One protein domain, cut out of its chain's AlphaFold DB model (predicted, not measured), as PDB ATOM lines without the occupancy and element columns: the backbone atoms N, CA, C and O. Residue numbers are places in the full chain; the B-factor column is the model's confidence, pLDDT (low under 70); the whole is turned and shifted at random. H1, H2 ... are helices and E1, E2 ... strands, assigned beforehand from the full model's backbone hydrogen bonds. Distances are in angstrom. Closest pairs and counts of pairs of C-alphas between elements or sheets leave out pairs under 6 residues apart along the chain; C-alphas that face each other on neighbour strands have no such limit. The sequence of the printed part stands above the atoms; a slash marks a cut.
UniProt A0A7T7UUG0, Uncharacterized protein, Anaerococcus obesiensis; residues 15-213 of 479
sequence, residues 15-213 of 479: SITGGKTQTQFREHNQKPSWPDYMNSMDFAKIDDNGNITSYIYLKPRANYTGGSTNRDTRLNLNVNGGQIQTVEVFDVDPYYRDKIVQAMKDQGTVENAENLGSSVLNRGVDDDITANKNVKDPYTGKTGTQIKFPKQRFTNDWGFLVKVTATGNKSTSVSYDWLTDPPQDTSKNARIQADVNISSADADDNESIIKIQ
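This is residues 15 to 213 of the 479 residues of an uncharacterized protein of Anaerococcus obesiensis (UniProt A0A7T7UUG0). Two twisted sheets of five strands lie face to face as a sandwich, with H1 covering part of the outer side of one sheet and the small ribbon of E1 and E12 at one end. The printed part has 199 residues with three named helices and twelve named strands, in the order E1 E2 E3 E4 E5 E6 H1 E7 E8 H2 E9 E10 H3 E11 E12. The sheets run E2 E3 E4 E9 E6 and E7 E8 E5 E10 E11, both antiparallel; the class is mixed. The whole is compact, with a radius of gyration of the C-alphas of 16.3 A and spans of 47 by 36 by 36 A.

Start at E1, residues 15 to 17, antiparallel to E12, residues 209 to 212, with N 15 and O 211 at 3.0 A. Next come E2, residues 24 to 27, E3, residues 39 to 46, and E4, residues 51 to 58, a meander, each strand the antiparallel neighbour of the one before; look for N 24 and O 42 at 2.8 A and N 41 and O 57 at 2.8 A. E9, residues 159 to 168, is the antiparallel neighbour of E4, with N 52 and O 166 at 2.8 A, and of the edge strand E6, residues 82 to 92, with N 83 and O 167 at 2.8 A. In the other sheet, the hairpin of E7, residues 130 to 136, and E8, residues 143 to 149, has N 132 and O 146 at 2.9 A. Then come E5, residues 73 to 79, E10, residues 171 to 180, and E11, residues 191 to 199, with N 75 and O 147 at 2.8 A, N 76 and O 177 at 2.9 A and N 174 and O 196 at 3.0 A. The facing parts of the sheets are 8.3 A centre to centre. H1, residues 97 to 106, is on the first sheet at a height of 8.8 A; its closest C-alphas with E3 are Met 104 and Asp 42, 7.5 A. H2, residues 151 to 157, only grazes that sheet, and H3, residues 183 to 188, only grazes the other. Every O i to N i+4 pair is within hydrogen-bond range in H1, but 0 of 3 in H2 and 0 of 2 in H3, where O i to N i+3 gives 3 of 4 and 2 of 3.

Find C-alpha 15 at (-4.646, -19.435, 54.527), where E1 begins. E6 spans 28.2 A and bends by 59 degrees at residue 85; E9 spans 27.8 A and E10 30.1 A. H1 runs 14.2 A from C-alpha 97 at (-16.930, -44.937, 49.984). E12 ends at C-alpha 212, (-4.067, -15.436, 59.826).

The C-alphas farthest apart are those of Asp 126 and Asp 204, 49.7 A. The printed part has no cut; the links E2 to E3, E4 to E5 and H1 to E7 are long. The pLDDT is under 70 at 32 residues, among them 15 to 22 and 199 to 213.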
ATOM      1  N   SER A  15      -5.297 -18.565  55.512       45.59
ATOM      2  CA  SER A  15      -4.646 -19.435  54.527       45.59
ATOM      3  C   SER A  15      -3.659 -20.389  55.202       45.59
ATOM      4  O   SER A  15      -2.989 -20.053  56.183       45.59
ATOM      5  N   ILE A  16      -3.605 -21.615  54.683       47.44
ATOM      6  CA  ILE A  16      -2.653 -22.650  55.090       47.44
ATOM      7  C   ILE A  16      -1.622 -22.747  53.966       47.44
ATOM      8  O   ILE A  16      -1.986 -22.986  52.818       47.44
ATOM      9  N   THR A  17      -0.347 -22.537  54.287       46.84
ATOM     10  CA  THR A  17       0.773 -22.630  53.329       46.84
ATOM     11  C   THR A  17       1.480 -23.972  53.564       46.84
ATOM     12  O   THR A  17       1.777 -24.261  54.723       46.84
ATOM     13  N   GLY A  18       1.729 -24.797  52.531       49.34
ATOM     14  CA  GLY A  18       2.431 -26.083  52.734       49.34
ATOM     15  C   GLY A  18       2.499 -27.106  51.584       49.34
ATOM     16  O   GLY A  18       2.592 -28.296  51.866       49.34
ATOM     17  N   GLY A  19       2.399 -26.721  50.303       53.62
ATOM     18  CA  GLY A  19       2.508 -27.645  49.149       53.62
ATOM     19  C   GLY A  19       1.378 -28.684  48.999       53.62
ATOM     20  O   GLY A  19       1.144 -29.203  47.909       53.62
ATOM     21  N   LYS A  20       0.631 -28.972  50.071       63.28
ATOM     22  CA  LYS A  20      -0.537 -29.858  50.142       63.28
ATOM     23  C   LYS A  20      -1.559 -29.250  51.107       63.28
ATOM     24  O   LYS A  20      -1.202 -28.847  52.211       63.28
ATOM     25  N   THR A  21      -2.831 -29.188  50.724       66.25
ATOM     26  CA  THR A  21      -3.914 -28.765  51.633       66.25
ATOM     27  C   THR A  21      -4.421 -29.942  52.435       66.25
ATOM     28  O   THR A  21      -4.576 -31.012  51.860       66.25
ATOM     29  N   GLN A  22      -4.809 -29.752  53.698       67.75
ATOM     30  CA  GLN A  22      -5.613 -30.754  54.402       67.75
ATOM     31  C   GLN A  22      -6.919 -31.024  53.643       67.75
ATOM     32  O   GLN A  22      -7.527 -30.111  53.086       67.75
ATOM     33  N   THR A  23      -7.365 -32.273  53.664       77.31
ATOM     34  CA  THR A  23      -8.613 -32.669  53.026       77.31
ATOM     35  C   THR A  23      -9.811 -32.068  53.745       77.31
ATOM     36  O   THR A  23      -9.985 -32.276  54.948       77.31
ATOM     37  N   GLN A  24     -10.643 -31.337  53.010       77.19
ATOM     38  CA  GLN A  24     -11.819 -30.652  53.535       77.19
ATOM     39  C   GLN A  24     -13.089 -31.380  53.117       77.19
ATOM     40  O   GLN A  24     -13.212 -31.809  51.977       77.19
ATOM     41  N   PHE A  25     -14.038 -31.510  54.042       80.00
ATOM     42  CA  PHE A  25     -15.401 -31.944  53.746       80.00
ATOM     43  C   PHE A  25     -16.292 -30.709  53.608       80.00
ATOM     44  O   PHE A  25     -16.175 -29.777  54.407       80.00
ATOM     45  N   ARG A  26     -17.180 -30.700  52.615       82.00
ATOM     46  CA  ARG A  26     -18.087 -29.589  52.326       82.00
ATOM     47  C   ARG A  26     -19.497 -30.108  52.123       82.00
ATOM     48  O   ARG A  26     -19.710 -31.151  51.513       82.00
ATOM     49  N   GLU A  27     -20.469 -29.348  52.598       82.19
ATOM     50  CA  GLU A  27     -21.884 -29.636  52.407       82.19
ATOM     51  C   GLU A  27     -22.653 -28.345  52.160       82.19
ATOM     52  O   GLU A  27     -22.241 -27.257  52.575       82.19
ATOM     53  N   HIS A  28     -23.785 -28.463  51.475       74.44
ATOM     54  CA  HIS A  28     -24.672 -27.329  51.294       74.44
ATOM     55  C   HIS A  28     -25.361 -26.935  52.614       74.44
ATOM     56  O   HIS A  28     -26.211 -27.664  53.131       74.44
ATOM     57  N   ASN A  29     -25.056 -25.740  53.124       60.69
ATOM     58  CA  ASN A  29     -25.561 -25.232  54.404       60.69
ATOM     59  C   ASN A  29     -26.535 -24.038  54.283       60.69
ATOM     60  O   ASN A  29     -26.930 -23.468  55.299       60.69
ATOM     61  N   GLN A  30     -26.936 -23.649  53.067       62.44
ATOM     62  CA  GLN A  30     -27.883 -22.546  52.857       62.44
ATOM     63  C   GLN A  30     -29.330 -23.053  52.848       62.44
ATOM     64  O   GLN A  30     -29.578 -24.237  52.664       62.44
ATOM     65  N   LYS A  31     -30.309 -22.169  53.074       53.84
ATOM     66  CA  LYS A  31     -31.733 -22.545  53.078       53.84
ATOM     67  C   LYS A  31     -32.298 -22.578  51.640       53.84
ATOM     68  O   LYS A  31     -32.134 -21.574  50.947       53.84
ATOM     69  N   PRO A  32     -33.045 -23.628  51.229       59.22
ATOM     70  CA  PRO A  32     -33.330 -24.865  51.967       59.22
ATOM     71  C   PRO A  32     -32.114 -25.806  52.017       59.22
ATOM     72  O   PRO A  32     -31.534 -26.137  50.990       59.22
ATOM     73  N   SER A  33     -31.743 -26.246  53.226       66.00
ATOM     74  CA  SER A  33     -30.536 -27.055  53.429       66.00
ATOM     75  C   SER A  33     -30.847 -28.526  53.191       66.00
ATOM     76  O   SER A  33     -31.632 -29.133  53.921       66.00
ATOM     77  N   TRP A  34     -30.205 -29.091  52.168       76.94
ATOM     78  CA  TRP A  34     -30.236 -30.518  51.849       76.94
ATOM     79  C   TRP A  34     -28.802 -31.066  51.771       76.94
ATOM     80  O   TRP A  34     -28.280 -31.267  50.673       76.94
ATOM     81  N   PRO A  35     -28.139 -31.306  52.917       71.62
ATOM     82  CA  PRO A  35     -26.740 -31.751  52.951       71.62
ATOM     83  C   PRO A  35     -26.504 -33.084  52.219       71.62
ATOM     84  O   PRO A  35     -25.469 -33.296  51.587       71.62
ATOM     85  N   ASP A  36     -27.500 -33.973  52.235       83.81
ATOM     86  CA  ASP A  36     -27.439 -35.257  51.529       83.81
ATOM     87  C   ASP A  36     -27.604 -35.104  50.010       83.81
ATOM     88  O   ASP A  36     -27.149 -35.957  49.254       83.81
ATOM     89  N   TYR A  37     -28.189 -34.002  49.532       86.81
ATOM     90  CA  TYR A  37     -28.300 -33.745  48.096       86.81
ATOM     91  C   TYR A  37     -26.940 -33.392  47.483       86.81
ATOM     92  O   TYR A  37     -26.628 -33.853  46.389       86.81
ATOM     93  N   MET A  38     -26.115 -32.605  48.178       89.19
ATOM     94  CA  MET A  38     -24.760 -32.257  47.745       89.19
ATOM     95  C   MET A  38     -23.816 -32.161  48.941       89.19
ATOM     96  O   MET A  38     -23.922 -31.256  49.771       89.19
ATOM     97  N   ASN A  39     -22.849 -33.072  48.957       90.62
ATOM     98  CA  ASN A  39     -21.671 -33.038  49.810       90.62
ATOM     99  C   ASN A  39     -20.443 -33.469  49.005       90.62
ATOM    100  O   ASN A  39     -20.544 -34.308  48.107       90.62
ATOM    101  N   SER A  40     -19.296 -32.881  49.313       93.94
ATOM    102  CA  SER A  40     -18.031 -33.151  48.643       93.94
ATOM    103  C   SER A  40     -16.878 -33.229  49.634       93.94
ATOM    104  O   SER A  40     -16.974 -32.795  50.783       93.94
ATOM    105  N   MET A  41     -15.780 -33.828  49.195       90.31
ATOM    106  CA  MET A  41     -14.523 -33.861  49.923       90.31
ATOM    107  C   MET A  41     -13.391 -33.529  48.962       90.31
ATOM    108  O   MET A  41     -13.346 -34.099  47.880       90.31
ATOM    109  N   ASP A  42     -12.487 -32.627  49.325       93.62
ATOM    110  CA  ASP A  42     -11.446 -32.163  48.408       93.62
ATOM    111  C   ASP A  42     -10.101 -31.888  49.070       93.62
ATOM    112  O   ASP A  42     -10.018 -31.571  50.256       93.62
ATOM    113  N   PHE A  43      -9.042 -32.030  48.278       88.56
ATOM    114  CA  PHE A  43      -7.715 -31.496  48.565       88.56
ATOM    115  C   PHE A  43      -6.974 -31.231  47.252       88.56
ATOM    116  O   PHE A  43      -7.266 -31.846  46.225       88.56
ATOM    117  N   ALA A  44      -5.958 -30.376  47.303       88.88
ATOM    118  CA  ALA A  44      -5.030 -30.171  46.209       88.88
ATOM    119  C   ALA A  44      -3.579 -30.146  46.701       88.88
ATOM    120  O   ALA A  44      -3.277 -29.889  47.870       88.88
ATOM    121  N   LYS A  45      -2.676 -30.453  45.777       86.19
ATOM    122  CA  LYS A  45      -1.227 -30.422  45.956       86.19
ATOM    123  C   LYS A  45      -0.614 -29.641  44.809       86.19
ATOM    124  O   LYS A  45      -1.112 -29.746  43.691       86.19
ATOM    125  N   ILE A  46       0.461 -28.918  45.086       82.25
ATOM    126  CA  ILE A  46       1.277 -28.227  44.089       82.25
ATOM    127  C   ILE A  46       2.749 -28.541  44.347       82.25
ATOM    128  O   ILE A  46       3.191 -28.509  45.496       82.25
ATOM    129  N   ASP A  47       3.485 -28.885  43.295       82.50
ATOM    130  CA  ASP A  47       4.938 -29.058  43.363       82.50
ATOM    131  C   ASP A  47       5.686 -27.753  43.031       82.50
ATOM    132  O   ASP A  47       5.093 -26.743  42.639       82.50
ATOM    133  N   ASP A  48       7.008 -27.765  43.171       78.19
ATOM    134  CA  ASP A  48       7.856 -26.586  42.937       78.19
ATOM    135  C   ASP A  48       7.841 -26.099  41.483       78.19
ATOM    136  O   ASP A  48       8.122 -24.928  41.213       78.19
ATOM    137  N   ASN A  49       7.464 -26.977  40.550       82.00
ATOM    138  CA  ASN A  49       7.321 -26.665  39.132       82.00
ATOM    139  C   ASN A  49       5.942 -26.071  38.803       82.00
ATOM    140  O   ASN A  49       5.667 -25.759  37.644       82.00
ATOM    141  N   GLY A  50       5.067 -25.916  39.802       82.50
ATOM    142  CA  GLY A  50       3.705 -25.428  39.619       82.50
ATOM    143  C   GLY A  50       2.749 -26.482  39.062       82.50
ATOM    144  O   GLY A  50       1.666 -26.121  38.598       82.50
ATOM    145  N   ASN A  51       3.113 -27.771  39.091       90.62
ATOM    146  CA  ASN A  51       2.207 -28.853  38.721       90.62
ATOM    147  C   ASN A  51       1.241 -29.121  39.866       90.62
ATOM    148  O   ASN A  51       1.640 -29.359  41.007       90.62
ATOM    149  N   ILE A  52      -0.042 -29.128  39.538       91.25
ATOM    150  CA  ILE A  52      -1.135 -29.253  40.486       91.25
ATOM    151  C   ILE A  52      -1.816 -30.599  40.285       91.25
ATOM    152  O   ILE A  52      -2.154 -30.975  39.163       91.25
ATOM    153  N   THR A  53      -2.075 -31.297  41.388       93.12
ATOM    154  CA  THR A  53      -3.004 -32.434  41.428       93.12
ATOM    155  C   THR A  53      -4.074 -32.158  42.471       93.12
ATOM    156  O   THR A  53      -3.759 -31.975  43.646       93.12
ATOM    157  N   SER A  54      -5.335 -32.137  42.050       93.94
ATOM    158  CA  SER A  54      -6.494 -31.946  42.921       93.94
ATOM    159  C   SER A  54      -7.449 -33.124  42.816       93.94
ATOM    160  O   SER A  54      -7.647 -33.670  41.730       93.94
ATOM    161  N   TYR A  55      -8.032 -33.507  43.947       96.62
ATOM    162  CA  TYR A  55      -9.080 -34.515  44.019       96.62
ATOM    163  C   TYR A  55     -10.328 -33.899  44.635       96.62
ATOM    164  O   TYR A  55     -10.249 -33.240  45.670       96.62
ATOM    165  N   ILE A  56     -11.476 -34.150  44.012       97.69
ATOM    166  CA  ILE A  56     -12.799 -33.749  44.485       97.69
ATOM    167  C   ILE A  56     -13.674 -35.000  44.469       97.69
ATOM    168  O   ILE A  56     -14.060 -35.489  43.412       97.69
ATOM    169  N   TYR A  57     -13.982 -35.539  45.641       97.31
ATOM    170  CA  TYR A  57     -14.916 -36.641  45.801       97.31
ATOM    171  C   TYR A  57     -16.328 -36.079  45.989       97.31
ATOM    172  O   TYR A  57     -16.599 -35.410  46.982       97.31
ATOM    173  N   LEU A  58     -17.223 -36.335  45.037       97.25
ATOM    174  CA  LEU A  58     -18.648 -36.022  45.100       97.25
ATOM    175  C   LEU A  58     -19.401 -37.174  45.774       97.25
ATOM    176  O   LEU A  58     -19.201 -38.334  45.416       97.25
ATOM    177  N   LYS A  59     -20.290 -36.847  46.717       94.06
ATOM    178  CA  LYS A  59     -21.022 -37.808  47.567       94.06
ATOM    179  C   LYS A  59     -20.125 -38.725  48.431       94.06
ATOM    180  O   LYS A  59     -20.359 -39.933  48.498       94.06
ATOM    181  N   PRO A  60     -19.135 -38.172  49.163       92.31
ATOM    182  CA  PRO A  60     -18.299 -38.915  50.108       92.31
ATOM    183  C   PRO A  60     -19.054 -39.442  51.333       92.31
ATOM    184  O   PRO A  60     -18.481 -40.201  52.110       92.31
ATOM    185  N   ARG A  61     -20.315 -39.047  51.547       87.19
ATOM    186  CA  ARG A  61     -21.148 -39.523  52.656       87.19
ATOM    187  C   ARG A  61     -22.413 -40.206  52.140       87.19
ATOM    188  O   ARG A  61     -23.048 -39.714  51.208       87.19
ATOM    189  N   ALA A  62     -22.787 -41.298  52.808       83.69
ATOM    190  CA  ALA A  62     -24.064 -41.967  52.594       83.69
ATOM    191  C   ALA A  62     -25.254 -41.059  52.948       83.69
ATOM    192  O   ALA A  62     -25.159 -40.256  53.879       83.69
ATOM    193  N   ASN A  63     -26.380 -41.213  52.251       81.38
ATOM    194  CA  ASN A  63     -27.604 -40.458  52.559       81.38
ATOM    195  C   ASN A  63     -28.172 -40.858  53.934       81.38
ATOM    196  O   ASN A  63     -28.312 -42.045  54.221       81.38
ATOM    197  N   TYR A  64     -28.544 -39.881  54.768       70.44
ATOM    198  CA  TYR A  64     -29.059 -40.114  56.129       70.44
ATOM    199  C   TYR A  64     -30.501 -39.610  56.347       70.44
ATOM    200  O   TYR A  64     -31.193 -40.110  57.229       70.44
ATOM    201  N   THR A  65     -30.977 -38.637  55.563       61.09
ATOM    202  CA  THR A  65     -32.243 -37.893  55.772       61.09
ATOM    203  C   THR A  65     -33.181 -37.894  54.557       61.09
ATOM    204  O   THR A  65     -34.015 -37.008  54.397       61.09
ATOM    205  N   GLY A  66     -33.084 -38.904  53.688       56.34
ATOM    206  CA  GLY A  66     -33.980 -39.056  52.530       56.34
ATOM    207  C   GLY A  66     -33.715 -38.079  51.376       56.34
ATOM    208  O   GLY A  66     -34.410 -38.138  50.364       56.34
ATOM    209  N   GLY A  67     -32.707 -37.208  51.491       67.25
ATOM    210  CA  GLY A  67     -32.179 -36.443  50.366       67.25
ATOM    211  C   GLY A  67     -31.254 -37.313  49.514       67.25
ATOM    212  O   GLY A  67     -30.377 -37.986  50.043       67.25
ATOM    213  N   SER A  68     -31.444 -37.302  48.200       81.62
ATOM    214  CA  SER A  68     -30.499 -37.845  47.224       81.62
ATOM    215  C   SER A  68     -30.316 -36.832  46.103       81.62
ATOM    216  O   SER A  68     -31.193 -35.996  45.868       81.62
ATOM    217  N   THR A  69     -29.183 -36.887  45.408       90.69
ATOM    218  CA  THR A  69     -28.955 -36.085  44.202       90.69
ATOM    219  C   THR A  69     -29.861 -36.609  43.086       90.69
ATOM    220  O   THR A  69     -29.495 -37.492  42.320       90.69
ATOM    221  N   ASN A  70     -31.099 -36.119  43.036       91.50
ATOM    222  CA  ASN A  70     -32.161 -36.634  42.165       91.50
ATOM    223  C   ASN A  70     -32.403 -35.774  40.913       91.50
ATOM    224  O   ASN A  70     -33.422 -35.921  40.230       91.50
ATOM    225  N   ARG A  71     -31.474 -34.870  40.615       94.06
ATOM    226  CA  ARG A  71     -31.467 -33.997  39.443       94.06
ATOM    227  C   ARG A  71     -30.091 -34.024  38.810       94.06
ATOM    228  O   ARG A  71     -29.117 -34.412  39.453       94.06
ATOM    229  N   ASP A  72     -30.050 -33.629  37.548       97.19
ATOM    230  CA  ASP A  72     -28.790 -33.476  36.846       97.19
ATOM    231  C   ASP A  72     -27.961 -32.415  37.570       97.19
ATOM    232  O   ASP A  72     -28.486 -31.482  38.187       97.19
ATOM    233  N   THR A  73     -26.647 -32.576  37.547       97.69
ATOM    234  CA  THR A  73     -25.733 -31.617  38.162       97.69
ATOM    235  C   THR A  73     -24.597 -31.300  37.213       97.69
ATOM    236  O   THR A  73     -24.335 -32.020  36.249       97.69
ATOM    237  N   ARG A  74     -23.910 -30.196  37.479       97.94
ATOM    238  CA  ARG A  74     -22.705 -29.817  36.752       97.94
ATOM    239  C   ARG A  74     -21.624 -29.353  37.711       97.94
ATOM    240  O   ARG A  74     -21.918 -28.663  38.684       97.94
ATOM    241  N   LEU A  75     -20.389 -29.745  37.434       98.38
ATOM    242  CA  LEU A  75     -19.189 -29.330  38.145       98.38
ATOM    243  C   LEU A  75     -18.381 -28.420  37.224       98.38
ATOM    244  O   LEU A  75     -17.878 -28.873  36.199       98.38
ATOM    245  N   ASN A  76     -18.261 -27.144  37.571       97.25
ATOM    246  CA  ASN A  76     -17.396 -26.210  36.856       97.25
ATOM    247  C   ASN A  76     -16.055 -26.125  37.576       97.25
ATOM    248  O   ASN A  76     -16.036 -25.784  38.751       97.25
ATOM    249  N   LEU A  77     -14.961 -26.420  36.879       97.12
ATOM    250  CA  LEU A  77     -13.602 -26.441  37.417       97.12
ATOM    251  C   LEU A  77     -12.775 -25.278  36.875       97.12
ATOM    252  O   LEU A  77     -12.798 -25.012  35.668       97.12
ATOM    253  N   ASN A  78     -11.992 -24.654  37.752       92.50
ATOM    254  CA  ASN A  78     -11.094 -23.551  37.431       92.50
ATOM    255  C   ASN A  78      -9.790 -23.609  38.227       92.50
ATOM    256  O   ASN A  78      -9.718 -24.212  39.296       92.50
ATOM    257  N   VAL A  79      -8.753 -22.957  37.695       88.44
ATOM    258  CA  VAL A  79      -7.472 -22.759  38.384       88.44
ATOM    259  C   VAL A  79      -7.072 -21.296  38.254       88.44
ATOM    260  O   VAL A  79      -6.916 -20.792  37.141       88.44
ATOM    261  N   ASN A  80      -6.939 -20.595  39.379       78.38
ATOM    262  CA  ASN A  80      -6.691 -19.155  39.370       78.38
ATOM    263  C   ASN A  80      -5.258 -18.834  38.914       78.38
ATOM    264  O   ASN A  80      -4.289 -19.196  39.579       78.38
ATOM    265  N   GLY A  81      -5.104 -18.158  37.774       76.06
ATOM    266  CA  GLY A  81      -3.781 -17.903  37.195       76.06
ATOM    267  C   GLY A  81      -3.063 -19.185  36.747       76.06
ATOM    268  O   GLY A  81      -1.836 -19.242  36.783       76.06
ATOM    269  N   GLY A  82      -3.823 -20.218  36.369       86.06
ATOM    270  CA  GLY A  82      -3.311 -21.502  35.896       86.06
ATOM    271  C   GLY A  82      -4.153 -22.100  34.768       86.06
ATOM    272  O   GLY A  82      -5.081 -21.469  34.262       86.06
ATOM    273  N   GLN A  83      -3.824 -23.324  34.353       90.25
ATOM    274  CA  GLN A  83      -4.520 -24.044  33.288       90.25
ATOM    275  C   GLN A  83      -4.755 -25.511  33.644       90.25
ATOM    276  O   GLN A  83      -3.837 -26.229  34.032       90.25
ATOM    277  N   ILE A  84      -5.993 -25.973  33.452       95.31
ATOM    278  CA  ILE A  84      -6.355 -27.389  33.593       95.31
ATOM    279  C   ILE A  84      -5.822 -28.166  32.388       95.31
ATOM    280  O   ILE A  84      -6.184 -27.888  31.241       95.31
ATOM    281  N   GLN A  85      -5.004 -29.179  32.662       95.25
ATOM    282  CA  GLN A  85      -4.451 -30.072  31.652       95.25
ATOM    283  C   GLN A  85      -5.409 -31.238  31.401       95.25
ATOM    284  O   GLN A  85      -5.965 -31.363  30.301       95.25
ATOM    285  N   THR A  86      -5.660 -32.044  32.439       96.44
ATOM    286  CA  THR A  86      -6.551 -33.207  32.375       96.44
ATOM    287  C   THR A  86      -7.578 -33.205  33.499       96.44
ATOM    288  O   THR A  86      -7.360 -32.674  34.589       96.44
ATOM    289  N   VAL A  87      -8.715 -33.826  33.201       97.56
ATOM    290  CA  VAL A  87      -9.766 -34.145  34.160       97.56
ATOM    291  C   VAL A  87     -10.115 -35.609  33.956       97.56
ATOM    292  O   VAL A  87     -10.386 -36.032  32.832       97.56
ATOM    293  N   GLU A  88     -10.117 -36.365  35.040       97.44
ATOM    294  CA  GLU A  88     -10.565 -37.751  35.085       97.44
ATOM    295  C   GLU A  88     -11.699 -37.861  36.103       97.44
ATOM    296  O   GLU A  88     -11.705 -37.159  37.115       97.44
ATOM    297  N   VAL A  89     -12.673 -38.724  35.832       98.19
ATOM    298  CA  VAL A  89     -13.801 -38.980  36.734       98.19
ATOM    299  C   VAL A  89     -13.878 -40.477  36.944       98.19
ATOM    300  O   VAL A  89     -13.929 -41.206  35.965       98.19
ATOM    301  N   PHE A  90     -13.906 -40.939  38.186       97.44
ATOM    302  CA  PHE A  90     -14.002 -42.356  38.522       97.44
ATOM    303  C   PHE A  90     -15.299 -42.620  39.275       97.44
ATOM    304  O   PHE A  90     -15.660 -41.857  40.177       97.44
ATOM    305  N   ASP A  91     -15.987 -43.699  38.910       96.31
ATOM    306  CA  ASP A  91     -17.149 -44.167  39.656       96.31
ATOM    307  C   ASP A  91     -16.701 -44.685  41.031       96.31
ATOM    308  O   ASP A  91     -15.716 -45.417  41.142       96.31
ATOM    309  N   VAL A  92     -17.431 -44.325  42.086       96.31
ATOM    310  CA  VAL A  92     -17.189 -44.840  43.436       96.31
ATOM    311  C   VAL A  92     -18.445 -45.527  43.950       96.31
ATOM    312  O   VAL A  92     -19.432 -44.871  44.299       96.31
ATOM    313  N   ASP A  93     -18.378 -46.857  44.016       94.44
ATOM    314  CA  ASP A  93     -19.433 -47.685  44.597       94.44
ATOM    315  C   ASP A  93     -19.622 -47.330  46.089       94.44
ATOM    316  O   ASP A  93     -18.625 -47.150  46.808       94.44
ATOM    317  N   PRO A  94     -20.872 -47.252  46.588       93.50
ATOM    318  CA  PRO A  94     -21.169 -47.036  48.004       93.50
ATOM    319  C   PRO A  94     -20.378 -47.926  48.973       93.50
ATOM    320  O   PRO A  94     -20.059 -47.479  50.076       93.50
ATOM    321  N   TYR A  95     -20.048 -49.156  48.571       93.62
ATOM    322  CA  TYR A  95     -19.254 -50.108  49.347       93.62
ATOM    323  C   TYR A  95     -17.809 -49.636  49.581       93.62
ATOM    324  O   TYR A  95     -17.243 -49.879  50.646       93.62
ATOM    325  N   TYR A  96     -17.210 -48.923  48.622       93.06
ATOM    326  CA  TYR A  96     -15.831 -48.423  48.716       93.06
ATOM    327  C   TYR A  96     -15.731 -47.010  49.299       93.06
ATOM    328  O   TYR A  96     -14.625 -46.537  49.573       93.06
ATOM    329  N   ARG A  97     -16.863 -46.336  49.533       92.00
ATOM    330  CA  ARG A  97     -16.930 -44.937  49.984       92.00
ATOM    331  C   ARG A  97     -16.012 -44.630  51.159       92.00
ATOM    332  O   ARG A  97     -15.193 -43.720  51.062       92.00
ATOM    333  N   ASP A  98     -16.115 -45.386  52.249       88.25
ATOM    334  CA  ASP A  98     -15.345 -45.116  53.471       88.25
ATOM    335  C   ASP A  98     -13.838 -45.253  53.239       88.25
ATOM    336  O   ASP A  98     -13.043 -44.491  53.793       88.25
ATOM    337  N   LYS A  99     -13.440 -46.182  52.366       90.94
ATOM    338  CA  LYS A  99     -12.041 -46.374  51.992       90.94
ATOM    339  C   LYS A  99     -11.523 -45.231  51.131       90.94
ATOM    340  O   LYS A  99     -10.422 -44.750  51.377       90.94
ATOM    341  N   ILE A 100     -12.321 -44.741  50.179       93.62
ATOM    342  CA  ILE A 100     -11.960 -43.557  49.388       93.62
ATOM    343  C   ILE A 100     -11.915 -42.308  50.271       93.62
ATOM    344  O   ILE A 100     -10.974 -41.528  50.165       93.62
ATOM    345  N   VAL A 101     -12.851 -42.141  51.211       89.00
ATOM    346  CA  VAL A 101     -12.791 -41.078  52.230       89.00
ATOM    347  C   VAL A 101     -11.499 -41.173  53.038       89.00
ATOM    348  O   VAL A 101     -10.867 -40.149  53.303       89.00
ATOM    349  N   GLN A 102     -11.087 -42.378  53.434       84.81
ATOM    350  CA  GLN A 102      -9.841 -42.574  54.163       84.81
ATOM    351  C   GLN A 102      -8.619 -42.249  53.292       84.81
ATOM    352  O   GLN A 102      -7.781 -41.458  53.711       84.81
ATOM    353  N   ALA A 103      -8.570 -42.726  52.047       89.81
ATOM    354  CA  ALA A 103      -7.501 -42.409  51.101       89.81
ATOM    355  C   ALA A 103      -7.405 -40.903  50.802       89.81
ATOM    356  O   ALA A 103      -6.308 -40.351  50.707       89.81
ATOM    357  N   MET A 104      -8.551 -40.222  50.714       88.06
ATOM    358  CA  MET A 104      -8.638 -38.770  50.607       88.06
ATOM    359  C   MET A 104      -8.047 -38.087  51.844       88.06
ATOM    360  O   MET A 104      -7.329 -37.108  51.684       88.06
ATOM    361  N   LYS A 105      -8.297 -38.579  53.068       83.00
ATOM    362  CA  LYS A 105      -7.695 -38.040  54.309       83.00
ATOM    363  C   LYS A 105      -6.189 -38.280  54.385       83.00
ATOM    364  O   LYS A 105      -5.468 -37.390  54.822       83.00
ATOM    365  N   ASP A 106      -5.742 -39.453  53.950       82.06
ATOM    366  CA  ASP A 106      -4.332 -39.852  53.974       82.06
ATOM    367  C   ASP A 106      -3.525 -39.174  52.858       82.06
ATOM    368  O   ASP A 106      -2.302 -39.078  52.934       82.06
ATOM    369  N   GLN A 107      -4.211 -38.688  51.814       82.12
ATOM    370  CA  GLN A 107      -3.631 -38.014  50.651       82.12
ATOM    371  C   GLN A 107      -2.508 -38.825  49.995       82.12
ATOM    372  O   GLN A 107      -1.503 -38.273  49.538       82.12
ATOM    373  N   GLY A 108      -2.672 -40.144  49.938       75.62
ATOM    374  CA  GLY A 108      -1.815 -41.043  49.170       75.62
ATOM    375  C   GLY A 108      -2.205 -41.082  47.690       75.62
ATOM    376  O   GLY A 108      -2.695 -40.100  47.128       75.62
ATOM    377  N   THR A 109      -1.999 -42.233  47.054       78.94
ATOM    378  CA  THR A 109      -2.524 -42.548  45.716       78.94
ATOM    379  C   THR A 109      -4.014 -42.881  45.811       78.94
ATOM    380  O   THR A 109      -4.379 -44.044  45.986       78.94
ATOM    381  N   VAL A 110      -4.869 -41.856  45.755       83.06
ATOM    382  CA  VAL A 110      -6.317 -41.971  46.018       83.06
ATOM    383  C   VAL A 110      -7.015 -42.881  45.007       83.06
ATOM    384  O   VAL A 110      -7.828 -43.716  45.389       83.06
ATOM    385  N   GLU A 111      -6.666 -42.775  43.726       76.19
ATOM    386  CA  GLU A 111      -7.236 -43.583  42.641       76.19
ATOM    387  C   GLU A 111      -6.900 -45.078  42.762       76.19
ATOM    388  O   GLU A 111      -7.680 -45.939  42.356       76.19
ATOM    389  N   ASN A 112      -5.761 -45.391  43.387       80.31
ATOM    390  CA  ASN A 112      -5.283 -46.759  43.564       80.31
ATOM    391  C   ASN A 112      -5.842 -47.416  44.827       80.31
ATOM    392  O   ASN A 112      -5.618 -48.607  45.020       80.31
ATOM    393  N   ALA A 113      -6.545 -46.664  45.683       79.81
ATOM    394  CA  ALA A 113      -7.012 -47.167  46.968       79.81
ATOM    395  C   ALA A 113      -7.883 -48.423  46.818       79.81
ATOM    396  O   ALA A 113      -7.754 -49.336  47.622       79.81
ATOM    397  N   GLU A 114      -8.713 -48.497  45.772       84.06
ATOM    398  CA  GLU A 114      -9.605 -49.640  45.521       84.06
ATOM    399  C   GLU A 114      -9.675 -50.045  44.040       84.06
ATOM    400  O   GLU A 114     -10.648 -50.657  43.613       84.06
ATOM    401  N   ASN A 115      -8.648 -49.717  43.245       82.00
ATOM    402  CA  ASN A 115      -8.625 -49.986  41.801       82.00
ATOM    403  C   ASN A 115      -9.920 -49.512  41.112       82.00
ATOM    404  O   ASN A 115     -10.655 -50.306  40.525       82.00
ATOM    405  N   LEU A 116     -10.195 -48.205  41.196       86.19
ATOM    406  CA  LEU A 116     -11.434 -47.579  40.708       86.19
ATOM    407  C   LEU A 116     -11.661 -47.713  39.184       86.19
ATOM    408  O   LEU A 116     -12.657 -47.223  38.657       86.19
ATOM    409  N   GLY A 117     -10.755 -48.379  38.468       88.62
ATOM    410  CA  GLY A 117     -10.822 -48.581  37.030       88.62
ATOM    411  C   GLY A 117     -10.419 -47.334  36.245       88.62
ATOM    412  O   GLY A 117      -9.692 -46.469  36.730       88.62
ATOM    413  N   SER A 118     -10.864 -47.275  34.993       92.44
ATOM    414  CA  SER A 118     -10.577 -46.162  34.085       92.44
ATOM    415  C   SER A 118     -11.557 -45.007  34.275       92.44
ATOM    416  O   SER A 118     -12.694 -45.208  34.702       92.44
ATOM    417  N   SER A 119     -11.140 -43.806  33.864       96.19
ATOM    418  CA  SER A 119     -12.018 -42.635  33.821       96.19
ATOM    419  C   SER A 119     -13.308 -42.919  33.037       96.19
ATOM    420  O   SER A 119     -13.279 -43.503  31.950       96.19
ATOM    421  N   VAL A 120     -14.439 -42.472  33.577       96.81
ATOM    422  CA  VAL A 120     -15.786 -42.627  33.011       96.81
ATOM    423  C   VAL A 120     -16.291 -41.388  32.274       96.81
ATOM    424  O   VAL A 120     -17.477 -41.288  31.977       96.81
ATOM    425  N   LEU A 121     -15.390 -40.450  31.988       96.81
ATOM    426  CA  LEU A 121     -15.676 -39.195  31.306       96.81
ATOM    427  C   LEU A 121     -15.757 -39.382  29.780       96.81
ATOM    428  O   LEU A 121     -14.849 -39.966  29.191       96.81
ATOM    429  N   ASN A 122     -16.783 -38.809  29.142       96.06
ATOM    430  CA  ASN A 122     -16.989 -38.783  27.687       96.06
ATOM    431  C   ASN A 122     -16.947 -40.181  27.037       96.06
ATOM    432  O   ASN A 122     -16.276 -40.382  26.022       96.06
ATOM    433  N   ARG A 123     -17.632 -41.170  27.623       95.12
ATOM    434  CA  ARG A 123     -17.635 -42.551  27.115       95.12
ATOM    435  C   ARG A 123     -18.583 -42.777  25.937       95.12
ATOM    436  O   ARG A 123     -18.478 -43.819  25.293       95.12
ATOM    437  N   GLY A 124     -19.493 -41.843  25.662       93.94
ATOM    438  CA  GLY A 124     -20.492 -41.977  24.601       93.94
ATOM    439  C   GLY A 124     -21.519 -43.078  24.880       93.94
ATOM    440  O   GLY A 124     -21.910 -43.797  23.966       93.94
ATOM    441  N   VAL A 125     -21.905 -43.243  26.147       94.00
ATOM    442  CA  VAL A 125     -22.902 -44.224  26.611       94.00
ATOM    443  C   VAL A 125     -24.189 -43.527  27.065       94.00
ATOM    444  O   VAL A 125     -24.236 -42.302  27.162       94.00
ATOM    445  N   ASP A 126     -25.238 -44.289  27.365       92.62
ATOM    446  CA  ASP A 126     -26.415 -43.723  28.030       92.62
ATOM    447  C   ASP A 126     -26.033 -43.189  29.424       92.62
ATOM    448  O   ASP A 126     -25.188 -43.766  30.112       92.62
ATOM    449  N   ASP A 127     -26.634 -42.064  29.827       94.00
ATOM    450  CA  ASP A 127     -26.315 -41.351  31.075       94.00
ATOM    451  C   ASP A 127     -24.810 -41.009  31.231       94.00
ATOM    452  O   ASP A 127     -24.236 -41.047  32.330       94.00
ATOM    453  N   ASP A 128     -24.151 -40.664  30.118       97.00
ATOM    454  CA  ASP A 128     -22.728 -40.315  30.097       97.00
ATOM    455  C   ASP A 128     -22.400 -39.093  30.966       97.00
ATOM    456  O   ASP A 128     -23.147 -38.110  31.023       97.00
ATOM    457  N   ILE A 129     -21.225 -39.130  31.595       98.31
ATOM    458  CA  ILE A 129     -20.660 -37.953  32.256       98.31
ATOM    459  C   ILE A 129     -19.832 -37.228  31.210       98.31
ATOM    460  O   ILE A 129     -18.789 -37.719  30.781       98.31
ATOM    461  N   THR A 130     -20.290 -36.052  30.800       98.06
ATOM    462  CA  THR A 130     -19.655 -35.303  29.711       98.06
ATOM    463  C   THR A 130     -18.841 -34.136  30.237       98.06
ATOM    464  O   THR A 130     -19.211 -33.531  31.239       98.06
ATOM    465  N   ALA A 131     -17.744 -33.788  29.570       97.12
ATOM    466  CA  ALA A 131     -16.937 -32.622  29.912       97.12
ATOM    467  C   ALA A 131     -16.611 -31.769  28.692       97.12
ATOM    468  O   ALA A 131     -16.139 -32.275  27.674       97.12
ATOM    469  N   ASN A 132     -16.782 -30.459  28.850       96.44
ATOM    470  CA  ASN A 132     -16.452 -29.454  27.851       96.44
ATOM    471  C   ASN A 132     -15.546 -28.382  28.465       96.44
ATOM    472  O   ASN A 132     -15.790 -27.890  29.568       96.44
ATOM    473  N   LYS A 133     -14.486 -28.015  27.742       94.62
ATOM    474  CA  LYS A 133     -13.559 -26.949  28.143       94.62
ATOM    475  C   LYS A 133     -14.123 -25.578  27.759       94.62
ATOM    476  O   LYS A 133     -14.875 -25.470  26.794       94.62
ATOM    477  N   ASN A 134     -13.697 -24.532  28.469       92.25
ATOM    478  CA  ASN A 134     -14.016 -23.127  28.174       92.25
ATOM    479  C   ASN A 134     -15.523 -22.812  28.137       92.25
ATOM    480  O   ASN A 134     -15.972 -21.968  27.364       92.25
ATOM    481  N   VAL A 135     -16.310 -23.483  28.978       94.69
ATOM    482  CA  VAL A 135     -17.750 -23.236  29.087       94.69
ATOM    483  C   VAL A 135     -17.984 -22.128  30.104       94.69
ATOM    484  O   VAL A 135     -17.554 -22.247  31.251       94.69
ATOM    485  N   LYS A 136     -18.681 -21.063  29.695       93.06
ATOM    486  CA  LYS A 136     -19.191 -20.038  30.610       93.06
ATOM    487  C   LYS A 136     -20.447 -20.560  31.296       93.06
ATOM    488  O   LYS A 136     -21.472 -20.762  30.648       93.06
ATOM    489  N   ASP A 137     -20.367 -20.776  32.602       91.31
ATOM    490  CA  ASP A 137     -21.512 -21.183  33.399       91.31
ATOM    491  C   ASP A 137     -22.507 -20.014  33.529       91.31
ATOM    492  O   ASP A 137     -22.133 -18.940  33.999       91.31
ATOM    493  N   PRO A 138     -23.776 -20.178  33.134       85.50
ATOM    494  CA  PRO A 138     -24.726 -19.067  33.096       85.50
ATOM    495  C   PRO A 138     -25.257 -18.663  34.478       85.50
ATOM    496  O   PRO A 138     -25.856 -17.601  34.594       85.50
ATOM    497  N   TYR A 139     -25.059 -19.484  35.518       85.50
ATOM    498  CA  TYR A 139     -25.471 -19.140  36.881       85.50
ATOM    499  C   TYR A 139     -24.382 -18.354  37.619       85.50
ATOM    500  O   TYR A 139     -24.656 -17.330  38.231       85.50
ATOM    501  N   THR A 140     -23.138 -18.830  37.559       83.31
ATOM    502  CA  THR A 140     -21.996 -18.208  38.252       83.31
ATOM    503  C   THR A 140     -21.267 -17.171  37.403       83.31
ATOM    504  O   THR A 140     -20.462 -16.410  37.929       83.31
ATOM    505  N   GLY A 141     -21.488 -17.162  36.086       89.12
ATOM    506  CA  GLY A 141     -20.760 -16.329  35.130       89.12
ATOM    507  C   GLY A 141     -19.312 -16.766  34.882       89.12
ATOM    508  O   GLY A 141     -18.665 -16.197  34.001       89.12
ATOM    509  N   LYS A 142     -18.805 -17.770  35.614       85.56
ATOM    510  CA  LYS A 142     -17.420 -18.241  35.518       85.56
ATOM    511  C   LYS A 142     -17.231 -19.121  34.286       85.56
ATOM    512  O   LYS A 142     -18.011 -20.037  34.034       85.56
ATOM    513  N   THR A 143     -16.157 -18.873  33.544       88.69
ATOM    514  CA  THR A 143     -15.716 -19.741  32.446       88.69
ATOM    515  C   THR A 143     -14.746 -20.774  32.982       88.69
ATOM    516  O   THR A 143     -13.798 -20.382  33.645       88.69
ATOM    517  N   GLY A 144     -14.963 -22.057  32.691       92.25
ATOM    518  CA  GLY A 144     -14.088 -23.140  33.145       92.25
ATOM    519  C   GLY A 144     -14.292 -24.450  32.389       92.25
ATOM    520  O   GLY A 144     -14.940 -24.493  31.341       92.25
ATOM    521  N   THR A 145     -13.725 -25.535  32.918       97.44
ATOM    522  CA  THR A 145     -14.032 -26.890  32.434       97.44
ATOM    523  C   THR A 145     -15.308 -27.363  33.112       97.44
ATOM    524  O   THR A 145     -15.311 -27.584  34.320       97.44
ATOM    525  N   GLN A 146     -16.393 -27.492  32.353       98.12
ATOM    526  CA  GLN A 146     -17.684 -27.933  32.872       98.12
ATOM    527  C   GLN A 146     -17.860 -29.427  32.639       98.12
ATOM    528  O   GLN A 146     -17.790 -29.884  31.499       98.12
ATOM    529  N   ILE A 147     -18.152 -30.158  33.708       98.62
ATOM    530  CA  ILE A 147     -18.528 -31.568  33.682       98.62
ATOM    531  C   ILE A 147     -20.017 -31.674  34.007       98.62
ATOM    532  O   ILE A 147     -20.455 -31.092  34.997       98.62
ATOM    533  N   LYS A 148     -20.797 -32.411  33.221       98.19
ATOM    534  CA  LYS A 148     -22.209 -32.698  33.497       98.19
ATOM    535  C   LYS A 148     -22.379 -34.123  34.002       98.19
ATOM    536  O   LYS A 148     -21.855 -35.056  33.402       98.19
ATOM    537  N   PHE A 149     -23.152 -34.270  35.070       98.31
ATOM    538  CA  PHE A 149     -23.498 -35.539  35.694       98.31
ATOM    539  C   PHE A 149     -25.018 -35.740  35.632       98.31
ATOM    540  O   PHE A 149     -25.749 -35.014  36.316       98.31
ATOM    541  N   PRO A 150     -25.506 -36.715  34.851       97.94
ATOM    542  CA  PRO A 150     -26.918 -37.086  34.847       97.94
ATOM    543  C   PRO A 150     -27.364 -37.631  36.207       97.94
ATOM    544  O   PRO A 150     -26.618 -38.353  36.873       97.94
ATOM    545  N   LYS A 151     -28.603 -37.347  36.619       96.00
ATOM    546  CA  LYS A 151     -29.158 -37.821  37.904       96.00
ATOM    547  C   LYS A 151     -29.103 -39.341  38.073       96.00
ATOM    548  O   LYS A 151     -28.950 -39.833  39.187       96.00
ATOM    549  N   GLN A 152     -29.219 -40.090  36.976       96.69
ATOM    550  CA  GLN A 152     -29.208 -41.553  36.936       96.69
ATOM    551  C   GLN A 152     -27.899 -42.109  37.497       96.69
ATOM    552  O   GLN A 152     -27.889 -43.162  38.136       96.69
ATOM    553  N   ARG A 153     -26.805 -41.360  37.336       96.25
ATOM    554  CA  ARG A 153     -25.482 -41.732  37.827       96.25
ATOM    555  C   ARG A 153     -25.387 -41.682  39.352       96.25
ATOM    556  O   ARG A 153     -24.614 -42.437  39.918       96.25
ATOM    557  N   PHE A 154     -26.229 -40.905  40.032       95.31
ATOM    558  CA  PHE A 154     -26.293 -40.856  41.500       95.31
ATOM    559  C   PHE A 154     -27.281 -41.866  42.112       95.31
ATOM    560  O   PHE A 154     -27.492 -41.872  43.331       95.31
ATOM    561  N   THR A 155     -27.932 -42.710  41.299       92.75
ATOM    562  CA  THR A 155     -28.830 -43.757  41.817       92.75
ATOM    563  C   THR A 155     -28.067 -44.729  42.707       92.75
ATOM    564  O   THR A 155     -26.853 -44.835  42.609       92.75
ATOM    565  N   ASN A 156     -28.758 -45.409  43.626       91.62
ATOM    566  CA  ASN A 156     -28.136 -46.311  44.605       91.62
ATOM    567  C   ASN A 156     -27.003 -45.666  45.425       91.62
ATOM    568  O   ASN A 156     -26.133 -46.373  45.914       91.62
ATOM    569  N   ASP A 157     -27.036 -44.339  45.594       90.94
ATOM    570  CA  ASP A 157     -26.090 -43.575  46.414       90.94
ATOM    571  C   ASP A 157     -24.642 -43.562  45.884       90.94
ATOM    572  O   ASP A 157     -23.697 -43.336  46.637       90.94
ATOM    573  N   TRP A 158     -24.446 -43.791  44.584       94.56
ATOM    574  CA  TRP A 158     -23.123 -43.708  43.959       94.56
ATOM    575  C   TRP A 158     -22.485 -42.321  44.119       94.56
ATOM    576  O   TRP A 158     -23.164 -41.288  44.148       94.56
ATOM    577  N   GLY A 159     -21.155 -42.315  44.216       95.81
ATOM    578  CA  GLY A 159     -20.339 -41.104  44.235       95.81
ATOM    579  C   GLY A 159     -19.299 -41.091  43.121       95.81
ATOM    580  O   GLY A 159     -19.145 -42.063  42.384       95.81
ATOM    581  N   PHE A 160     -18.567 -39.981  43.011       97.81
ATOM    582  CA  PHE A 160     -17.608 -39.766  41.921       97.81
ATOM    583  C   PHE A 160     -16.332 -39.126  42.425       97.81
ATOM    584  O   PHE A 160     -16.375 -38.043  43.006       97.81
ATOM    585  N   LEU A 161     -15.190 -39.751  42.163       98.00
ATOM    586  CA  LEU A 161     -13.893 -39.141  42.414       98.00
ATOM    587  C   LEU A 161     -13.444 -38.402  41.153       98.00
ATOM    588  O   LEU A 161     -13.194 -39.019  40.124       98.00
ATOM    589  N   VAL A 162     -13.326 -37.083  41.235       98.19
ATOM    590  CA  VAL A 162     -12.813 -36.244  40.153       98.19
ATOM    591  C   VAL A 162     -11.352 -35.931  40.433       98.19
ATOM    592  O   VAL A 162     -11.037 -35.354  41.472       98.19
ATOM    593  N   LYS A 163     -10.464 -36.293  39.511       96.94
ATOM    594  CA  LYS A 163      -9.040 -35.960  39.554       96.94
ATOM    595  C   LYS A 163      -8.753 -34.881  38.521       96.94
ATOM    596  O   LYS A 163      -9.103 -35.018  37.352       96.94
ATOM    597  N   VAL A 164      -8.101 -33.814  38.954       96.62
ATOM    598  CA  VAL A 164      -7.737 -32.673  38.115       96.62
ATOM    599  C   VAL A 164      -6.227 -32.533  38.129       96.62
ATOM    600  O   VAL A 164      -5.628 -32.394  39.198       96.62
ATOM    601  N   THR A 165      -5.617 -32.538  36.946       96.06
ATOM    602  CA  THR A 165      -4.224 -32.118  36.777       96.06
ATOM    603  C   THR A 165      -4.185 -30.750  36.112       96.06
ATOM    604  O   THR A 165      -4.943 -30.465  35.179       96.06
ATOM    605  N   ALA A 166      -3.330 -29.872  36.615       95.19
ATOM    606  CA  ALA A 166      -3.234 -28.502  36.137       95.19
ATOM    607  C   ALA A 166      -1.817 -27.952  36.305       95.19
ATOM    608  O   ALA A 166      -0.987 -28.539  36.991       95.19
ATOM    609  N   THR A 167      -1.547 -26.813  35.684       91.62
ATOM    610  CA  THR A 167      -0.407 -25.949  36.012       91.62
ATOM    611  C   THR A 167      -0.902 -24.650  36.621       91.62
ATOM    612  O   THR A 167      -1.986 -24.180  36.278       91.62
ATOM    613  N   GLY A 168      -0.118 -24.043  37.502       82.50
ATOM    614  CA  GLY A 168      -0.416 -22.724  38.049       82.50
ATOM    615  C   GLY A 168       0.809 -22.057  38.657       82.50
ATOM    616  O   GLY A 168       1.897 -22.628  38.710       82.50
ATOM    617  N   ASN A 169       0.623 -20.821  39.111       76.31
ATOM    618  CA  ASN A 169       1.662 -20.078  39.818       76.31
ATOM    619  C   ASN A 169       1.989 -20.725  41.175       76.31
ATOM    620  O   ASN A 169       1.160 -21.428  41.749       76.31
ATOM    621  N   LYS A 170       3.164 -20.397  41.741       68.88
ATOM    622  CA  LYS A 170       3.617 -20.878  43.064       68.88
ATOM    623  C   LYS A 170       2.624 -20.632  44.209       68.88
ATOM    624  O   LYS A 170       2.734 -21.266  45.247       68.88
ATOM    625  N   SER A 171       1.663 -19.725  44.044       70.25
ATOM    626  CA  SER A 171       0.496 -19.571  44.914       70.25
ATOM    627  C   SER A 171      -0.740 -19.408  44.034       70.25
ATOM    628  O   SER A 171      -0.789 -18.502  43.203       70.25
ATOM    629  N   THR A 172      -1.719 -20.296  44.183       75.31
ATOM    630  CA  THR A 172      -2.908 -20.386  43.321       75.31
ATOM    631  C   THR A 172      -4.052 -21.097  44.056       75.31
ATOM    632  O   THR A 172      -3.918 -21.490  45.215       75.31
ATOM    633  N   SER A 173      -5.202 -21.257  43.407       81.19
ATOM    634  CA  SER A 173      -6.318 -22.051  43.908       81.19
ATOM    635  C   SER A 173      -6.887 -22.932  42.806       81.19
ATOM    636  O   SER A 173      -6.987 -22.513  41.650       81.19
ATOM    637  N   VAL A 174      -7.280 -24.154  43.170       87.06
ATOM    638  CA  VAL A 174      -8.194 -24.961  42.355       87.06
ATOM    639  C   VAL A 174      -9.593 -24.697  42.874       87.06
ATOM    640  O   VAL A 174      -9.881 -24.996  44.030       87.06
ATOM    641  N   SER A 175     -10.454 -24.130  42.042       90.81
ATOM    642  CA  SER A 175     -11.819 -23.806  42.427       90.81
ATOM    643  C   SER A 175     -12.828 -24.663  41.687       90.81
ATOM    644  O   SER A 175     -12.609 -25.080  40.543       90.81
ATOM    645  N   TYR A 176     -13.936 -24.954  42.363       95.56
ATOM    646  CA  TYR A 176     -15.041 -25.669  41.755       95.56
ATOM    647  C   TYR A 176     -16.403 -25.166  42.218       95.56
ATOM    648  O   TYR A 176     -16.600 -24.815  43.381       95.56
ATOM    649  N   ASP A 177     -17.359 -25.188  41.294       94.94
ATOM    650  CA  ASP A 177     -18.773 -24.961  41.565       94.94
ATOM    651  C   ASP A 177     -19.548 -26.233  41.189       94.94
ATOM    652  O   ASP A 177     -19.665 -26.561  40.007       94.94
ATOM    653  N   TRP A 178     -20.072 -26.958  42.180       96.62
ATOM    654  CA  TRP A 178     -20.978 -28.087  41.966       96.62
ATOM    655  C   TRP A 178     -22.426 -27.631  42.132       96.62
ATOM    656  O   TRP A 178     -22.868 -27.268  43.226       96.62
ATOM    657  N   LEU A 179     -23.143 -27.595  41.013       95.25
ATOM    658  CA  LEU A 179     -24.417 -26.903  40.857       95.25
ATOM    659  C   LEU A 179     -25.491 -27.850  40.327       95.25
ATOM    660  O   LEU A 179     -25.211 -28.753  39.541       95.25
ATOM    661  N   THR A 180     -26.744 -27.599  40.702       94.88
ATOM    662  CA  THR A 180     -27.898 -28.289  40.105       94.88
ATOM    663  C   THR A 180     -28.110 -27.813  38.669       94.88
ATOM    664  O   THR A 180     -28.121 -26.603  38.431       94.88
ATOM    665  N   ASP A 181     -28.296 -28.745  37.735       94.12
ATOM    666  CA  ASP A 181     -28.613 -28.522  36.322       94.12
ATOM    667  C   ASP A 181     -30.098 -28.855  36.063       94.12
ATOM    668  O   ASP A 181     -30.626 -29.806  36.645       94.12
ATOM    669  N   PRO A 182     -30.812 -28.078  35.234       94.88
ATOM    670  CA  PRO A 182     -30.348 -26.938  34.442       94.88
ATOM    671  C   PRO A 182     -30.126 -25.647  35.276       94.88
ATOM    672  O   PRO A 182     -30.598 -25.553  36.410       94.88
ATOM    673  N   PRO A 183     -29.405 -24.631  34.761       90.12
ATOM    674  CA  PRO A 183     -28.935 -23.480  35.551       90.12
ATOM    675  C   PRO A 183     -30.017 -22.645  36.246       90.12
ATOM    676  O   PRO A 183     -29.790 -22.110  37.330       90.12
ATOM    677  N   GLN A 184     -31.212 -22.564  35.663       90.06
ATOM    678  CA  GLN A 184     -32.368 -21.883  36.250       90.06
ATOM    679  C   GLN A 184     -32.827 -22.497  37.580       90.06
ATOM    680  O   GLN A 184     -33.439 -21.810  38.399       90.06
ATOM    681  N   ASP A 185     -32.508 -23.771  37.814       88.31
ATOM    682  CA  ASP A 185     -32.868 -24.476  39.039       88.31
ATOM    683  C   ASP A 185     -31.797 -24.301  40.125       88.31
ATOM    684  O   ASP A 185     -32.066 -24.575  41.296       88.31
ATOM    685  N   THR A 186     -30.599 -23.799  39.793       89.00
ATOM    686  CA  THR A 186     -29.475 -23.712  40.737       89.00
ATOM    687  C   THR A 186     -29.786 -22.844  41.966       89.00
ATOM    688  O   THR A 186     -29.415 -23.219  43.074       89.00
ATOM    689  N   SER A 187     -30.500 -21.722  41.820       84.62
ATOM    690  CA  SER A 187     -30.809 -20.813  42.945       84.62
ATOM    691  C   SER A 187     -31.771 -21.400  43.981       84.62
ATOM    692  O   SER A 187     -31.789 -20.950  45.124       84.62
ATOM    693  N   LYS A 188     -32.579 -22.387  43.584       84.38
ATOM    694  CA  LYS A 188     -33.616 -23.010  44.421       84.38
ATOM    695  C   LYS A 188     -33.189 -24.359  44.993       84.38
ATOM    696  O   LYS A 188     -33.976 -24.995  45.688       84.38
ATOM    697  N   ASN A 189     -31.980 -24.808  44.668       85.31
ATOM    698  CA  ASN A 189     -31.466 -26.110  45.057       85.31
ATOM    699  C   ASN A 189     -30.106 -25.986  45.740       85.31
ATOM    700  O   ASN A 189     -29.466 -24.931  45.746       85.31
ATOM    701  N   ALA A 190     -29.672 -27.098  46.326       83.50
ATOM    702  CA  ALA A 190     -28.358 -27.179  46.926       83.50
ATOM    703  C   ALA A 190     -27.254 -26.971  45.873       83.50
ATOM    704  O   ALA A 190     -27.411 -27.273  44.682       83.50
ATOM    705  N   ARG A 191     -26.155 -26.390  46.352       88.94
ATOM    706  CA  ARG A 191     -24.940 -26.075  45.595       88.94
ATOM    707  C   ARG A 191     -23.737 -26.007  46.524       88.94
ATOM    708  O   ARG A 191     -23.891 -25.629  47.690       88.94
ATOM    709  N   ILE A 192     -22.562 -26.314  45.991       87.50
ATOM    710  CA  ILE A 192     -21.270 -26.147  46.661       87.50
ATOM    711  C   ILE A 192     -20.381 -25.292  45.768       87.50
ATOM    712  O   ILE A 192     -20.281 -25.540  44.571       87.50
ATOM    713  N   GLN A 193     -19.743 -24.289  46.359       88.94
ATOM    714  CA  GLN A 193     -18.745 -23.448  45.710       88.94
ATOM    715  C   GLN A 193     -17.535 -23.415  46.632       88.94
ATOM    716  O   GLN A 193     -17.696 -23.188  47.835       88.94
ATOM    717  N   ALA A 194     -16.358 -23.716  46.103       83.31
ATOM    718  CA  ALA A 194     -15.171 -23.906  46.920       83.31
ATOM    719  C   ALA A 194     -13.896 -23.481  46.198       83.31
ATOM    720  O   ALA A 194     -13.741 -23.726  45.001       83.31
ATOM    721  N   ASP A 195     -12.966 -22.929  46.974       80.38
ATOM    722  CA  ASP A 195     -11.597 -22.625  46.572       80.38
ATOM    723  C   ASP A 195     -10.626 -23.462  47.412       80.38
ATOM    724  O   ASP A 195     -10.606 -23.387  48.644       80.38
ATOM    725  N   VAL A 196      -9.807 -24.267  46.741       80.06
ATOM    726  CA  VAL A 196      -8.745 -25.071  47.351       80.06
ATOM    727  C   VAL A 196      -7.422 -24.342  47.139       80.06
ATOM    728  O   VAL A 196      -6.754 -24.513  46.119       80.06
ATOM    729  N   ASN A 197      -7.086 -23.466  48.086       76.69
ATOM    730  CA  ASN A 197      -5.891 -22.621  48.032       76.69
ATOM    731  C   ASN A 197      -4.620 -23.445  48.267       76.69
ATOM    732  O   ASN A 197      -4.509 -24.125  49.284       76.69
ATOM    733  N   ILE A 198      -3.656 -23.362  47.352       73.62
ATOM    734  CA  ILE A 198      -2.398 -24.113  47.373       73.62
ATOM    735  C   ILE A 198      -1.217 -23.194  47.073       73.62
ATOM    736  O   ILE A 198      -1.311 -22.256  46.284       73.62
ATOM    737  N   SER A 199      -0.073 -23.499  47.671       69.38
ATOM    738  CA  SER A 199       1.174 -22.793  47.394       69.38
ATOM    739  C   SER A 199       2.367 -23.733  47.505       69.38
ATOM    740  O   SER A 199       2.450 -24.468  48.495       69.38
ATOM    741  N   SER A 200       3.291 -23.695  46.545       66.88
ATOM    742  CA  SER A 200       4.567 -24.398  46.659       66.88
ATOM    743  C   SER A 200       5.438 -23.664  47.678       66.88
ATOM    744  O   SER A 200       5.612 -22.446  47.609       66.88
ATOM    745  N   ALA A 201       5.885 -24.387  48.701       55.59
ATOM    746  CA  ALA A 201       6.834 -23.878  49.683       55.59
ATOM    747  C   ALA A 201       8.244 -24.216  49.190       55.59
ATOM    748  O   ALA A 201       8.461 -25.347  48.762       55.59
ATOM    749  N   ASP A 202       9.191 -23.272  49.264       47.56
ATOM    750  CA  ASP A 202      10.607 -23.623  49.135       47.56
ATOM    751  C   ASP A 202      10.929 -24.631  50.251       47.56
ATOM    752  O   ASP A 202      10.611 -24.400  51.418       47.56
ATOM    753  N   ALA A 203      11.462 -25.784  49.861       45.94
ATOM    754  CA  ALA A 203      11.695 -26.934  50.719       45.94
ATOM    755  C   ALA A 203      12.517 -26.589  51.976       45.94
ATOM    756  O   ALA A 203      13.732 -26.459  51.892       45.94
ATOM    757  N   ASP A 204      11.860 -26.492  53.133       41.12
ATOM    758  CA  ASP A 204      12.293 -27.161  54.362       41.12
ATOM    759  C   ASP A 204      11.184 -27.132  55.431       41.12
ATOM    760  O   ASP A 204      10.582 -26.102  55.723       41.12
ATOM    761  N   ASP A 205      10.969 -28.307  56.013       39.53
ATOM    762  CA  ASP A 205      10.145 -28.646  57.175       39.53
ATOM    763  C   ASP A 205       8.600 -28.678  57.102       39.53
ATOM    764  O   ASP A 205       7.905 -27.848  56.521       39.53
ATOM    765  N   ASN A 206       8.064 -29.719  57.752       44.62
ATOM    766  CA  ASN A 206       6.664 -30.165  57.828       44.62
ATOM    767  C   ASN A 206       5.713 -29.205  58.580       44.62
ATOM    768  O   ASN A 206       4.775 -29.650  59.250       44.62
ATOM    769  N   GLU A 207       5.915 -27.893  58.508       41.81
ATOM    770  CA  GLU A 207       5.087 -26.938  59.237       41.81
ATOM    771  C   GLU A 207       3.970 -26.363  58.361       41.81
ATOM    772  O   GLU A 207       4.182 -25.625  57.402       41.81
ATOM    773  N   SER A 208       2.728 -26.677  58.736       44.75
ATOM    774  CA  SER A 208       1.565 -25.921  58.276       44.75
ATOM    775  C   SER A 208       1.638 -24.513  58.861       44.75
ATOM    776  O   SER A 208       1.259 -24.292  60.013       44.75
ATOM    777  N   ILE A 209       2.106 -23.545  58.074       43.41
ATOM    778  CA  ILE A 209       2.077 -22.139  58.478       43.41
ATOM    779  C   ILE A 209       0.627 -21.663  58.374       43.41
ATOM    780  O   ILE A 209       0.088 -21.508  57.272       43.41
ATOM    781  N   ILE A 210      -0.011 -21.425  59.525       45.09
ATOM    782  CA  ILE A 210      -1.281 -20.695  59.586       45.09
ATOM    783  C   ILE A 210      -0.957 -19.220  59.371       45.09
ATOM    784  O   ILE A 210      -0.482 -18.537  60.281       45.09
ATOM    785  N   LYS A 211      -1.252 -18.703  58.181       39.00
ATOM    786  CA  LYS A 211      -1.306 -17.259  57.977       39.00
ATOM    787  C   LYS A 211      -2.721 -16.802  58.304       39.00
ATOM    788  O   LYS A 211      -3.641 -16.955  57.504       39.00
ATOM    789  N   ILE A 212      -2.895 -16.254  59.508       40.44
ATOM    790  CA  ILE A 212      -4.067 -15.436  59.826       40.44
ATOM    791  C   ILE A 212      -3.804 -14.082  59.181       40.44
ATOM    792  O   ILE A 212      -3.093 -13.242  59.733       40.44
ATOM    793  N   GLN A 213      -4.340 -13.891  57.983       37.62
ATOM    794  CA  GLN A 213      -4.431 -12.563  57.412       37.62
ATOM    795  C   GLN A 213      -5.699 -11.954  57.973       37.62
ATOM    796  O   GLN A 213      -6.780 -12.158  57.445       37.62
TER     797      GLN A 213